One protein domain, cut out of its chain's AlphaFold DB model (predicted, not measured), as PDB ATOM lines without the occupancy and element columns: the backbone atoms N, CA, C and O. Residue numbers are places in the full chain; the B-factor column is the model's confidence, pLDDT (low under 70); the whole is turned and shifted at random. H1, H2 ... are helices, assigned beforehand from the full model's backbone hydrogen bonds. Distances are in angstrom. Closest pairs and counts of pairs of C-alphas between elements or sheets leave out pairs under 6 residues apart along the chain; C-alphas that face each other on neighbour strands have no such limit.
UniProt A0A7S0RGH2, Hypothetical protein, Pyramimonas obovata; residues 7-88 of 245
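What this domain is: This is residues 7 to 88 of the 245 residues of the protein "Hypothetical protein" of Pyramimonas obovata (UniProt A0A7S0RGH2). A long straight helix, H1, forms an arm that sticks out with residues 7 to 31, and at its far end the backbone turns a sharp corner into the shorter H2, so that H1 and H2 make an L. H3 packs crosswise on H2, near the corner, after a long loop of residues 60 to 74 has folded back from the far end of H2. The printed part has 82 residues with three named helices, H1, H2 and H3 in that order, and no named strand; the class is all helix. The whole is extended, with a radius of gyration of the C-alphas of 18.3 A, and its C-alphas span 56 by 28 by 22 A, only just elongated, the free arm making much of the length.

Where its parts are: Find C-alpha 7 at (-19.734, -26.218, 7.614); from there H1 runs through residues 7 to 41, 50.9 A from first to last C-alpha, and ends at C-alpha 41, (4.408, -52.554, -28.699). After Ser 42 look for H2, residues 43 to 59, which is 24.4 A long. Then pass through residues 60 to 74, which hold no named element, to reach H3, residues 75 to 86, 16.3 A long and ending at C-alpha 86, (-7.919, -47.416, -42.229).

How they stand to each other: Begin at the tight link of one residue between H1 and H2. The two helices only just touch, with 3 pairs of C-alphas within 8 A, and only at the corner by their link; H1 takes part with residues 39 to 40 alone and H2 with residues 45 to 46 alone. Their closest C-alphas, those of Ala 39 and Tyr 45, are 5.8 A apart, and their lines stand about perpendicular, at 77 degrees. Move on to H3, which touches H2 with 13 pairs of C-alphas within 8 A, the closest being those of Val 49 and Ala 79 at 5.3 A. H2 and H3 run opposite ways at a steep tilt of 59 degrees. H1 and H3 are near each other, with 5 pairs of C-alphas within 10 A. In H2 and H3 every O i to N i+4 pair is within hydrogen-bond range; in H1, 30 of 31 are.

The domain as a whole: The C-alphas of Tyr 8 and Gly 61, the two farthest apart, are 56.2 A apart. Leave out residues 7 to 31, which stand free, and the body of 57 residues spans 29 by 25 by 21 A. The printed part has no cut, and the link from H2 to H3, 15 residues, is long. Read the B-factor column for the model's confidence: the mean pLDDT of the printed part is 78.6, and residues 64 to 73 and 83 to 88 are under 70.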
ATOM      1  N   VAL A   7     -21.150 -26.374   7.967       85.56
ATOM      2  CA  VAL A   7     -19.734 -26.218   7.614       85.56
ATOM      3  C   VAL A   7     -19.031 -27.571   7.487       85.56
ATOM      4  O   VAL A   7     -18.256 -27.777   6.554       85.56
ATOM      5  N   TYR A   8     -19.317 -28.522   8.382       84.25
ATOM      6  CA  TYR A   8     -18.744 -29.868   8.297       84.25
ATOM      7  C   TYR A   8     -19.270 -30.628   7.080       84.25
ATOM      8  O   TYR A   8     -18.500 -31.319   6.412       84.25
ATOM      9  N   ARG A   9     -20.556 -30.452   6.751       84.31
ATOM     10  CA  ARG A   9     -21.161 -31.034   5.551       84.31
ATOM     11  C   ARG A   9     -20.524 -30.480   4.274       84.31
ATOM     12  O   ARG A   9     -20.080 -31.271   3.452       84.31
ATOM     13  N   TRP A  10     -20.394 -29.160   4.144       88.31
ATOM     14  CA  TRP A  10     -19.747 -28.540   2.980       88.31
ATOM     15  C   TRP A  10     -18.279 -28.919   2.847       88.31
ATOM     16  O   TRP A  10     -17.807 -29.188   1.747       88.31
ATOM     17  N   ARG A  11     -17.548 -28.979   3.965       91.12
ATOM     18  CA  ARG A  11     -16.153 -29.426   3.953       91.12
ATOM     19  C   ARG A  11     -16.046 -30.863   3.455       91.12
ATOM     20  O   ARG A  11     -15.163 -31.144   2.650       91.12
ATOM     21  N   LYS A  12     -16.925 -31.754   3.919       90.19
ATOM     22  CA  LYS A  12     -16.968 -33.144   3.461       90.19
ATOM     23  C   LYS A  12     -17.306 -33.224   1.970       90.19
ATOM     24  O   LYS A  12     -16.532 -33.804   1.226       90.19
ATOM     25  N   GLU A  13     -18.371 -32.557   1.526       90.56
ATOM     26  CA  GLU A  13     -18.772 -32.515   0.110       90.56
ATOM     27  C   GLU A  13     -17.650 -31.964  -0.789       90.56
ATOM     28  O   GLU A  13     -17.359 -32.533  -1.838       90.56
ATOM     29  N   PHE A  14     -16.955 -30.905  -0.365       94.88
ATOM     30  CA  PHE A  14     -15.812 -30.361  -1.102       94.88
ATOM     31  C   PHE A  14     -14.642 -31.349  -1.182       94.88
ATOM     32  O   PHE A  14     -14.032 -31.495  -2.242       94.88
ATOM     33  N   LEU A  15     -14.308 -32.014  -0.072       95.06
ATOM     34  CA  LEU A  15     -13.243 -33.017  -0.045       95.06
ATOM     35  C   LEU A  15     -13.588 -34.217  -0.930       95.06
ATOM     36  O   LEU A  15     -12.733 -34.637  -1.706       95.06
ATOM     37  N   ASP A  16     -14.833 -34.687  -0.883       94.19
ATOM     38  CA  ASP A  16     -15.325 -35.793  -1.705       94.19
ATOM     39  C   ASP A  16     -15.268 -35.425  -3.199       94.19
ATOM     40  O   ASP A  16     -14.705 -36.164  -4.004       94.19
ATOM     41  N   VAL A  17     -15.750 -34.235  -3.587       95.44
ATOM     42  CA  VAL A  17     -15.666 -33.751  -4.979       95.44
ATOM     43  C   VAL A  17     -14.214 -33.606  -5.429       95.44
ATOM     44  O   VAL A  17     -13.867 -34.015  -6.538       95.44
ATOM     45  N   ARG A  18     -13.344 -33.046  -4.585       95.44
ATOM     46  CA  ARG A  18     -11.918 -32.897  -4.898       95.44
ATOM     47  C   ARG A  18     -11.242 -34.252  -5.084       95.44
ATOM     48  O   ARG A  18     -10.455 -34.408  -6.015       95.44
ATOM     49  N   GLN A  19     -11.530 -35.215  -4.212       95.31
ATOM     50  CA  GLN A  19     -10.980 -36.561  -4.304       95.31
ATOM     51  C   GLN A  19     -11.475 -37.265  -5.566       95.31
ATOM     52  O   GLN A  19     -10.657 -37.809  -6.302       95.31
ATOM     53  N   ASN A  20     -12.767 -37.159  -5.881       94.38
ATOM     54  CA  ASN A  20     -13.337 -37.711  -7.108       94.38
ATOM     55  C   ASN A  20     -12.693 -37.098  -8.354       94.38
ATOM     56  O   ASN A  20     -12.282 -37.827  -9.247       94.38
ATOM     57  N   LYS A  21     -12.513 -35.772  -8.402       93.31
ATOM     58  CA  LYS A  21     -11.857 -35.107  -9.540       93.31
ATOM     59  C   LYS A  21     -10.388 -35.493  -9.683       93.31
ATOM     60  O   LYS A  21      -9.907 -35.669 -10.800       93.31
ATOM     61  N   ASN A  22      -9.679 -35.653  -8.568       95.38
ATOM     62  CA  ASN A  22      -8.311 -36.163  -8.587       95.38
ATOM     63  C   ASN A  22      -8.255 -37.610  -9.087       95.38
ATOM     64  O   ASN A  22      -7.363 -37.934  -9.867       95.38
ATOM     65  N   GLN A  23      -9.204 -38.451  -8.674       95.38
ATOM     66  CA  GLN A  23      -9.298 -39.834  -9.128       95.38
ATOM     67  C   GLN A  23      -9.617 -39.903 -10.626       95.38
ATOM     68  O   GLN A  23      -8.898 -40.565 -11.362       95.38
ATOM     69  N   GLU A  24     -10.601 -39.134 -11.105       92.19
ATOM     70  CA  GLU A  24     -10.933 -39.024 -12.533       92.19
ATOM     71  C   GLU A  24      -9.711 -38.619 -13.373       92.19
ATOM     72  O   GLU A  24      -9.449 -39.189 -14.434       92.19
ATOM     73  N   LEU A  25      -8.935 -37.638 -12.899       94.50
ATOM     74  CA  LEU A  25      -7.723 -37.194 -13.584       94.50
ATOM     75  C   LEU A  25      -6.630 -38.270 -13.563       94.50
ATOM     76  O   LEU A  25      -5.960 -38.477 -14.577       94.50
ATOM     77  N   TYR A  26      -6.459 -38.961 -12.436       94.56
ATOM     78  CA  TYR A  26      -5.514 -40.066 -12.312       94.56
ATOM     79  C   TYR A  26      -5.864 -41.208 -13.272       94.56
ATOM     80  O   TYR A  26      -5.009 -41.642 -14.044       94.56
ATOM     81  N   ASP A  27      -7.131 -41.611 -13.312       92.81
ATOM     82  CA  ASP A  27      -7.631 -42.664 -14.194       92.81
ATOM     83  C   ASP A  27      -7.457 -42.272 -15.669       92.81
ATOM     84  O   ASP A  27      -6.985 -43.070 -16.484       92.81
ATOM     85  N   ALA A  28      -7.741 -41.014 -16.026       83.25
ATOM     86  CA  ALA A  28      -7.536 -40.504 -17.381       83.25
ATOM     87  C   ALA A  28      -6.052 -40.505 -17.795       83.25
ATOM     88  O   ALA A  28      -5.713 -40.881 -18.926       83.25
ATOM     89  N   LEU A  29      -5.152 -40.105 -16.890       88.81
ATOM     90  CA  LEU A  29      -3.708 -40.136 -17.123       88.81
ATOM     91  C   LEU A  29      -3.193 -41.571 -17.245       88.81
ATOM     92  O   LEU A  29      -2.425 -41.862 -18.166       88.81
ATOM     93  N   GLN A  30      -3.655 -42.473 -16.381       90.94
ATOM     94  CA  GLN A  30      -3.285 -43.882 -16.417       90.94
ATOM     95  C   GLN A  30      -3.773 -44.544 -17.709       90.94
ATOM     96  O   GLN A  30      -2.977 -45.177 -18.398       90.94
ATOM     97  N   ALA A  31      -5.024 -44.315 -18.115       80.12
ATOM     98  CA  ALA A  31      -5.564 -44.795 -19.386       80.12
ATOM     99  C   ALA A  31      -4.793 -44.244 -20.599       80.12
ATOM    100  O   ALA A  31      -4.649 -44.903 -21.630       80.12
ATOM    101  N   ARG A  32      -4.282 -43.009 -20.524       82.19
ATOM    102  CA  ARG A  32      -3.416 -42.448 -21.573       82.19
ATOM    103  C   ARG A  32      -2.037 -43.111 -21.585       82.19
ATOM    104  O   ARG A  32      -1.506 -43.374 -22.664       82.19
ATOM    105  N   ALA A  33      -1.461 -43.393 -20.420       83.94
ATOM    106  CA  ALA A  33      -0.172 -44.068 -20.300       83.94
ATOM    107  C   ALA A  33      -0.235 -45.521 -20.796       83.94
ATOM    108  O   ALA A  33       0.620 -45.934 -21.578       83.94
ATOM    109  N   THR A  34      -1.272 -46.272 -20.418       84.12
ATOM    110  CA  THR A  34      -1.471 -47.659 -20.866       84.12
ATOM    111  C   THR A  34      -1.675 -47.739 -22.374       84.12
ATOM    112  O   THR A  34      -1.020 -48.552 -23.022       84.12
ATOM    113  N   ARG A  35      -2.488 -46.846 -22.959       75.38
ATOM    114  CA  ARG A  35      -2.656 -46.755 -24.420       75.38
ATOM    115  C   ARG A  35      -1.336 -46.515 -25.141       75.38
ATOM    116  O   ARG A  35      -1.019 -47.244 -26.073       75.38
ATOM    117  N   ARG A  36      -0.521 -45.560 -24.676       79.06
ATOM    118  CA  ARG A  36       0.819 -45.319 -25.242       79.06
ATOM    119  C   ARG A  36       1.724 -46.543 -25.114       79.06
ATOM    120  O   ARG A  36       2.419 -46.880 -26.064       79.06
ATOM    121  N   ALA A  37       1.699 -47.227 -23.972       81.69
ATOM    122  CA  ALA A  37       2.498 -48.431 -23.765       81.69
ATOM    123  C   ALA A  37       2.072 -49.582 -24.694       81.69
ATOM    124  O   ALA A  37       2.929 -50.299 -25.200       81.69
ATOM    125  N   MET A  38       0.770 -49.753 -24.948       76.38
ATOM    126  CA  MET A  38       0.263 -50.736 -25.915       76.38
ATOM    127  C   MET A  38       0.622 -50.358 -27.353       76.38
ATOM    128  O   MET A  38       1.110 -51.193 -28.109       76.38
ATOM    129  N   ALA A  39       0.454 -49.088 -27.707       70.88
ATOM    130  CA  ALA A  39       0.809 -48.541 -29.006       70.88
ATOM    131  C   ALA A  39       2.295 -48.726 -29.356       70.88
ATOM    132  O   ALA A  39       2.613 -49.138 -30.468       70.88
ATOM    133  N   MET A  40       3.199 -48.497 -28.398       75.38
ATOM    134  CA  MET A  40       4.645 -48.699 -28.585       75.38
ATOM    135  C   MET A  40       5.030 -50.167 -28.811       75.38
ATOM    136  O   MET A  40       6.088 -50.441 -29.370       75.38
ATOM    137  N   LYS A  41       4.190 -51.128 -28.400       81.44
ATOM    138  CA  LYS A  41       4.408 -52.554 -28.699       81.44
ATOM    139  C   LYS A  41       4.052 -52.905 -30.147       81.44
ATOM    140  O   LYS A  41       4.488 -53.944 -30.630       81.44
ATOM    141  N   SER A  42       3.272 -52.067 -30.837       79.75
ATOM    142  CA  SER A  42       2.879 -52.282 -32.230       79.75
ATOM    143  C   SER A  42       3.781 -51.485 -33.184       79.75
ATOM    144  O   SER A  42       3.784 -50.247 -33.147       79.75
ATOM    145  N   PRO A  43       4.526 -52.152 -34.086       78.50
ATOM    146  CA  PRO A  43       5.381 -51.457 -35.049       78.50
ATOM    147  C   PRO A  43       4.563 -50.604 -36.033       78.50
ATOM    148  O   PRO A  43       4.987 -49.512 -36.403       78.50
ATOM    149  N   VAL A  44       3.356 -51.055 -36.392       79.25
ATOM    150  CA  VAL A  44       2.446 -50.348 -37.310       79.25
ATOM    151  C   VAL A  44       1.975 -49.028 -36.705       79.25
ATOM    152  O   VAL A  44       2.022 -47.981 -37.351       79.25
ATOM    153  N   TYR A  45       1.579 -49.055 -35.432       77.94
ATOM    154  CA  TYR A  45       1.118 -47.858 -34.738       77.94
ATOM    155  C   TYR A  45       2.261 -46.856 -34.539       77.94
ATOM    156  O   TYR A  45       2.102 -45.659 -34.771       77.94
ATOM    157  N   THR A  46       3.448 -47.349 -34.179       80.00
ATOM    158  CA  THR A  46       4.647 -46.516 -34.027       80.00
ATOM    159  C   THR A  46       4.998 -45.800 -35.334       80.00
ATOM    160  O   THR A  46       5.293 -44.603 -35.327       80.00
ATOM    161  N   GLN A  47       4.889 -46.490 -36.474       81.50
ATOM    162  CA  GLN A  47       5.080 -45.890 -37.794       81.50
ATOM    163  C   GLN A  47       4.021 -44.821 -38.108       81.50
ATOM    164  O   GLN A  47       4.359 -43.757 -38.630       81.50
ATOM    165  N   ALA A  48       2.751 -45.070 -37.775       80.31
ATOM    166  CA  ALA A  48       1.670 -44.107 -37.976       80.31
ATOM    167  C   ALA A  48       1.881 -42.826 -37.151       80.31
ATOM    168  O   ALA A  48       1.740 -41.721 -37.678       80.31
ATOM    169  N   VAL A  49       2.296 -42.958 -35.887       79.94
ATOM    170  CA  VAL A  49       2.645 -41.816 -35.025       79.94
ATOM    171  C   VAL A  49       3.859 -41.071 -35.569       79.94
ATOM    172  O   VAL A  49       3.816 -39.846 -35.678       79.94
ATOM    173  N   ALA A  50       4.920 -41.782 -35.962       82.94
ATOM    174  CA  ALA A  50       6.118 -41.169 -36.533       82.94
ATOM    175  C   ALA A  50       5.794 -40.369 -37.802       82.94
ATOM    176  O   ALA A  50       6.271 -39.247 -37.967       82.94
ATOM    177  N   LYS A  51       4.921 -40.904 -38.663       83.88
ATOM    178  CA  LYS A  51       4.431 -40.208 -39.856       83.88
ATOM    179  C   LYS A  51       3.716 -38.904 -39.495       83.88
ATOM    180  O   LYS A  51       4.028 -37.870 -40.080       83.88
ATOM    181  N   GLN A  52       2.808 -38.938 -38.519       82.94
ATOM    182  CA  GLN A  52       2.075 -37.742 -38.094       82.94
ATOM    183  C   GLN A  52       2.971 -36.703 -37.420       82.94
ATOM    184  O   GLN A  52       2.816 -35.504 -37.635       82.94
ATOM    185  N   LEU A  53       3.954 -37.156 -36.646       81.31
ATOM    186  CA  LEU A  53       4.919 -36.273 -36.006       81.31
ATOM    187  C   LEU A  53       5.832 -35.588 -37.032       81.31
ATOM    188  O   LEU A  53       6.081 -34.389 -36.922       81.31
ATOM    189  N   LEU A  54       6.284 -36.312 -38.059       84.19
ATOM    190  CA  LEU A  54       7.048 -35.733 -39.168       84.19
ATOM    191  C   LEU A  54       6.224 -34.716 -39.965       84.19
ATOM    192  O   LEU A  54       6.748 -33.672 -40.357       84.19
ATOM    193  N   GLU A  55       4.937 -34.988 -40.179       83.69
ATOM    194  CA  GLU A  55       4.017 -34.051 -40.826       83.69
ATOM    195  C   GLU A  55       3.857 -32.766 -40.001       83.69
ATOM    196  O   GLU A  55       4.022 -31.663 -40.526       83.69
ATOM    197  N   ASP A  56       3.656 -32.892 -38.689       80.62
ATOM    198  CA  ASP A  56       3.586 -31.747 -37.778       80.62
ATOM    199  C   ASP A  56       4.899 -30.951 -37.738       80.62
ATOM    200  O   ASP A  56       4.877 -29.717 -37.731       80.62
ATOM    201  N   MET A  57       6.052 -31.631 -37.744       81.12
ATOM    202  CA  MET A  57       7.363 -30.980 -37.818       81.12
ATOM    203  C   MET A  57       7.525 -30.211 -39.126       81.12
ATOM    204  O   MET A  57       7.993 -29.072 -39.106       81.12
ATOM    205  N   LYS A  58       7.108 -30.789 -40.257       84.50
ATOM    206  CA  LYS A  58       7.145 -30.120 -41.563       84.50
ATOM    207  C   LYS A  58       6.286 -28.856 -41.557       84.50
ATOM    208  O   LYS A  58       6.754 -27.803 -41.980       84.50
ATOM    209  N   MET A  59       5.078 -28.933 -40.999       80.62
ATOM    210  CA  MET A  59       4.166 -27.788 -40.873       80.62
ATOM    211  C   MET A  59       4.708 -26.684 -39.951       80.62
ATOM    212  O   MET A  59       4.352 -25.520 -40.107       80.62
ATOM    213  N   ARG A  60       5.587 -27.026 -39.002       76.81
ATOM    214  CA  ARG A  60       6.221 -26.085 -38.061       76.81
ATOM    215  C   ARG A  60       7.626 -25.633 -38.471       76.81
ATOM    216  O   ARG A  60       8.317 -25.015 -37.660       76.81
ATOM    217  N   GLY A  61       8.076 -25.952 -39.684       79.31
ATOM    218  CA  GLY A  61       9.418 -25.591 -40.150       79.31
ATOM    219  C   GLY A  61      10.541 -26.296 -39.377       79.31
ATOM    220  O   GLY A  61      11.548 -25.678 -39.047       79.31
ATOM    221  N   GLY A  62      10.351 -27.572 -39.032       75.38
ATOM    222  CA  GLY A  62      11.356 -28.424 -38.385       75.38
ATOM    223  C   GLY A  62      11.393 -28.353 -36.856       75.38
ATOM    224  O   GLY A  62      12.205 -29.034 -36.235       75.38
ATOM    225  N   LYS A  63      10.516 -27.567 -36.222       73.62
ATOM    226  CA  LYS A  63      10.473 -27.437 -34.758       73.62
ATOM    227  C   LYS A  63       9.549 -28.479 -34.130       73.62
ATOM    228  O   LYS A  63       8.355 -28.522 -34.431       73.62
ATOM    229  N   VAL A  64      10.089 -29.269 -33.201       66.31
ATOM    230  CA  VAL A  64       9.301 -30.165 -32.344       66.31
ATOM    231  C   VAL A  64       8.601 -29.317 -31.285       66.31
ATOM    232  O   VAL A  64       9.248 -28.638 -30.493       66.31
ATOM    233  N   SER A  65       7.271 -29.334 -31.282       62.97
ATOM    234  CA  SER A  65       6.455 -28.638 -30.286       62.97
ATOM    235  C   SER A  65       5.709 -29.656 -29.447       62.97
ATOM    236  O   SER A  65       5.011 -30.511 -29.984       62.97
ATOM    237  N   THR A  66       5.804 -29.512 -28.131       62.66
ATOM    238  CA  THR A  66       5.026 -30.287 -27.157       62.66
ATOM    239  C   THR A  66       3.572 -29.828 -27.072       62.66
ATOM    240  O   THR A  66       2.716 -30.570 -26.596       62.66
ATOM    241  N   MET A  67       3.277 -28.616 -27.553       60.72
ATOM    242  CA  MET A  67       1.925 -28.068 -27.575       60.72
ATOM    243  C   MET A  67       1.212 -28.439 -28.879       60.72
ATOM    244  O   MET A  67       1.813 -28.262 -29.947       60.72
ATOM    245  N   PRO A  68      -0.054 -28.892 -28.834       60.84
ATOM    246  CA  PRO A  68      -0.861 -29.097 -30.034       60.84
ATOM    247  C   PRO A  68      -0.972 -27.799 -30.850       60.84
ATOM    248  O   PRO A  68      -0.994 -26.701 -30.293       60.84
ATOM    249  N   LEU A  69      -1.007 -27.897 -32.186       59.06
ATOM    250  CA  LEU A  69      -1.282 -26.727 -33.032       59.06
ATOM    251  C   LEU A  69      -2.738 -26.311 -32.804       59.06
ATOM    252  O   LEU A  69      -3.621 -27.041 -33.233       59.06
ATOM    253  N   GLY A  70      -2.981 -25.168 -32.157       52.69
ATOM    254  CA  GLY A  70      -4.275 -24.468 -32.159       52.69
ATOM    255  C   GLY A  70      -5.511 -25.373 -32.076       52.69
ATOM    256  O   GLY A  70      -6.234 -25.509 -33.057       52.69
ATOM    257  N   GLY A  71      -5.726 -26.036 -30.935       56.84
ATOM    258  CA  GLY A  71      -6.910 -26.879 -30.716       56.84
ATOM    259  C   GLY A  71      -6.936 -28.207 -31.486       56.84
ATOM    260  O   GLY A  71      -7.905 -28.953 -31.366       56.84
ATOM    261  N   ARG A  72      -5.892 -28.549 -32.255       59.78
ATOM    262  CA  ARG A  72      -5.779 -29.869 -32.889       59.78
ATOM    263  C   ARG A  72      -5.475 -30.956 -31.862       59.78
ATOM    264  O   ARG A  72      -4.702 -30.757 -30.928       59.78
ATOM    265  N   LEU A  73      -6.049 -32.130 -32.102       61.91
ATOM    266  CA  LEU A  73      -5.774 -33.358 -31.361       61.91
ATOM    267  C   LEU A  73      -4.270 -33.675 -31.356       61.91
ATOM    268  O   LEU A  73      -3.553 -33.414 -32.335       61.91
ATOM    269  N   ASP A  74      -3.809 -34.267 -30.251       70.81
ATOM    270  CA  ASP A  74      -2.433 -34.748 -30.102       70.81
ATOM    271  C   ASP A  74      -2.075 -35.668 -31.286       70.81
ATOM    272  O   ASP A  74      -2.932 -36.382 -31.813       70.81
ATOM    273  N   SER A  75      -0.818 -35.644 -31.728       70.88
ATOM    274  CA  SER A  75      -0.308 -36.501 -32.817       70.88
ATOM    275  C   SER A  75      -0.666 -37.979 -32.601       70.88
ATOM    276  O   SER A  75      -1.054 -38.675 -33.537       70.88
ATOM    277  N   TRP A  76      -0.667 -38.407 -31.336       70.44
ATOM    278  CA  TRP A  76      -1.144 -39.707 -30.865       70.44
ATOM    279  C   TRP A  76      -2.614 -39.984 -31.193       70.44
ATOM    280  O   TRP A  76      -2.936 -41.019 -31.764       70.44
ATOM    281  N   GLN A  77      -3.511 -39.048 -30.878       75.19
ATOM    282  CA  GLN A  77      -4.944 -39.196 -31.151       75.19
ATOM    283  C   GLN A  77      -5.237 -39.164 -32.653       75.19
ATOM    284  O   GLN A  77      -6.105 -39.885 -33.130       75.19
ATOM    285  N   ARG A  78      -4.498 -38.359 -33.426       74.06
ATOM    286  CA  ARG A  78      -4.627 -38.349 -34.891       74.06
ATOM    287  C   ARG A  78      -4.138 -39.644 -35.525       74.06
ATOM    288  O   ARG A  78      -4.773 -40.116 -36.461       74.06
ATOM    289  N   ALA A  79      -3.052 -40.222 -35.018       72.19
ATOM    290  CA  ALA A  79      -2.590 -41.532 -35.459       72.19
ATOM    291  C   ALA A  79      -3.629 -42.621 -35.147       72.19
ATOM    292  O   ALA A  79      -3.933 -43.427 -36.017       72.19
ATOM    293  N   GLU A  80      -4.238 -42.589 -33.959       73.69
ATOM    294  CA  GLU A  80      -5.311 -43.508 -33.560       73.69
ATOM    295  C   GLU A  80      -6.548 -43.384 -34.467       73.69
ATOM    296  O   GLU A  80      -7.020 -44.382 -35.002       73.69
ATOM    297  N   ILE A  81      -7.018 -42.160 -34.735       73.44
ATOM    298  CA  ILE A  81      -8.138 -41.915 -35.659       73.44
ATOM    299  C   ILE A  81      -7.786 -42.356 -37.083       73.44
ATOM    300  O   ILE A  81      -8.620 -42.950 -37.755       73.44
ATOM    301  N   ALA A  82      -6.564 -42.096 -37.552       70.00
ATOM    302  CA  ALA A  82      -6.126 -42.513 -38.881       70.00
ATOM    303  C   ALA A  82      -6.031 -44.040 -39.012       70.00
ATOM    304  O   ALA A  82      -6.364 -44.575 -40.067       70.00
ATOM    305  N   MET A  83      -5.621 -44.741 -37.952       67.44
ATOM    306  CA  MET A  83      -5.629 -46.203 -37.921       67.44
ATOM    307  C   MET A  83      -7.055 -46.754 -37.899       67.44
ATOM    308  O   MET A  83      -7.387 -47.590 -38.730       67.44
ATOM    309  N   HIS A  84      -7.937 -46.216 -37.054       65.38
ATOM    310  CA  HIS A  84      -9.349 -46.609 -37.056       65.38
ATOM    311  C   HIS A  84     -10.072 -46.255 -38.364       65.38
ATOM    312  O   HIS A  84     -11.004 -46.950 -38.753       65.38
ATOM    313  N   ALA A  85      -9.645 -45.203 -39.067       60.94
ATOM    314  CA  ALA A  85     -10.148 -44.856 -40.392       60.94
ATOM    315  C   ALA A  85      -9.613 -45.782 -41.496       60.94
ATOM    316  O   ALA A  85     -10.305 -45.990 -42.488       60.94
ATOM    317  N   GLN A  86      -8.412 -46.354 -41.341       56.16
ATOM    318  CA  GLN A  86      -7.919 -47.416 -42.229       56.16
ATOM    319  C   GLN A  86      -8.639 -48.748 -42.002       56.16
ATOM    320  O   GLN A  86      -8.826 -49.488 -42.964       56.16
ATOM    321  N   ASP A  87      -9.078 -49.010 -40.769       53.12
ATOM    322  CA  ASP A  87      -9.923 -50.155 -40.413       53.12
ATOM    323  C   ASP A  87     -11.414 -49.935 -40.722       53.12
ATOM    324  O   ASP A  87     -12.221 -50.850 -40.540       53.12
ATOM    325  N   GLN A  88     -11.821 -48.755 -41.215       48.03
ATOM    326  CA  GLN A  88     -13.166 -48.631 -41.769       48.03
ATOM    327  C   GLN A  88     -13.250 -49.481 -43.039       48.03
ATOM    328  O   GLN A  88     -12.383 -49.355 -43.910       48.03
TER     329      GLN A  88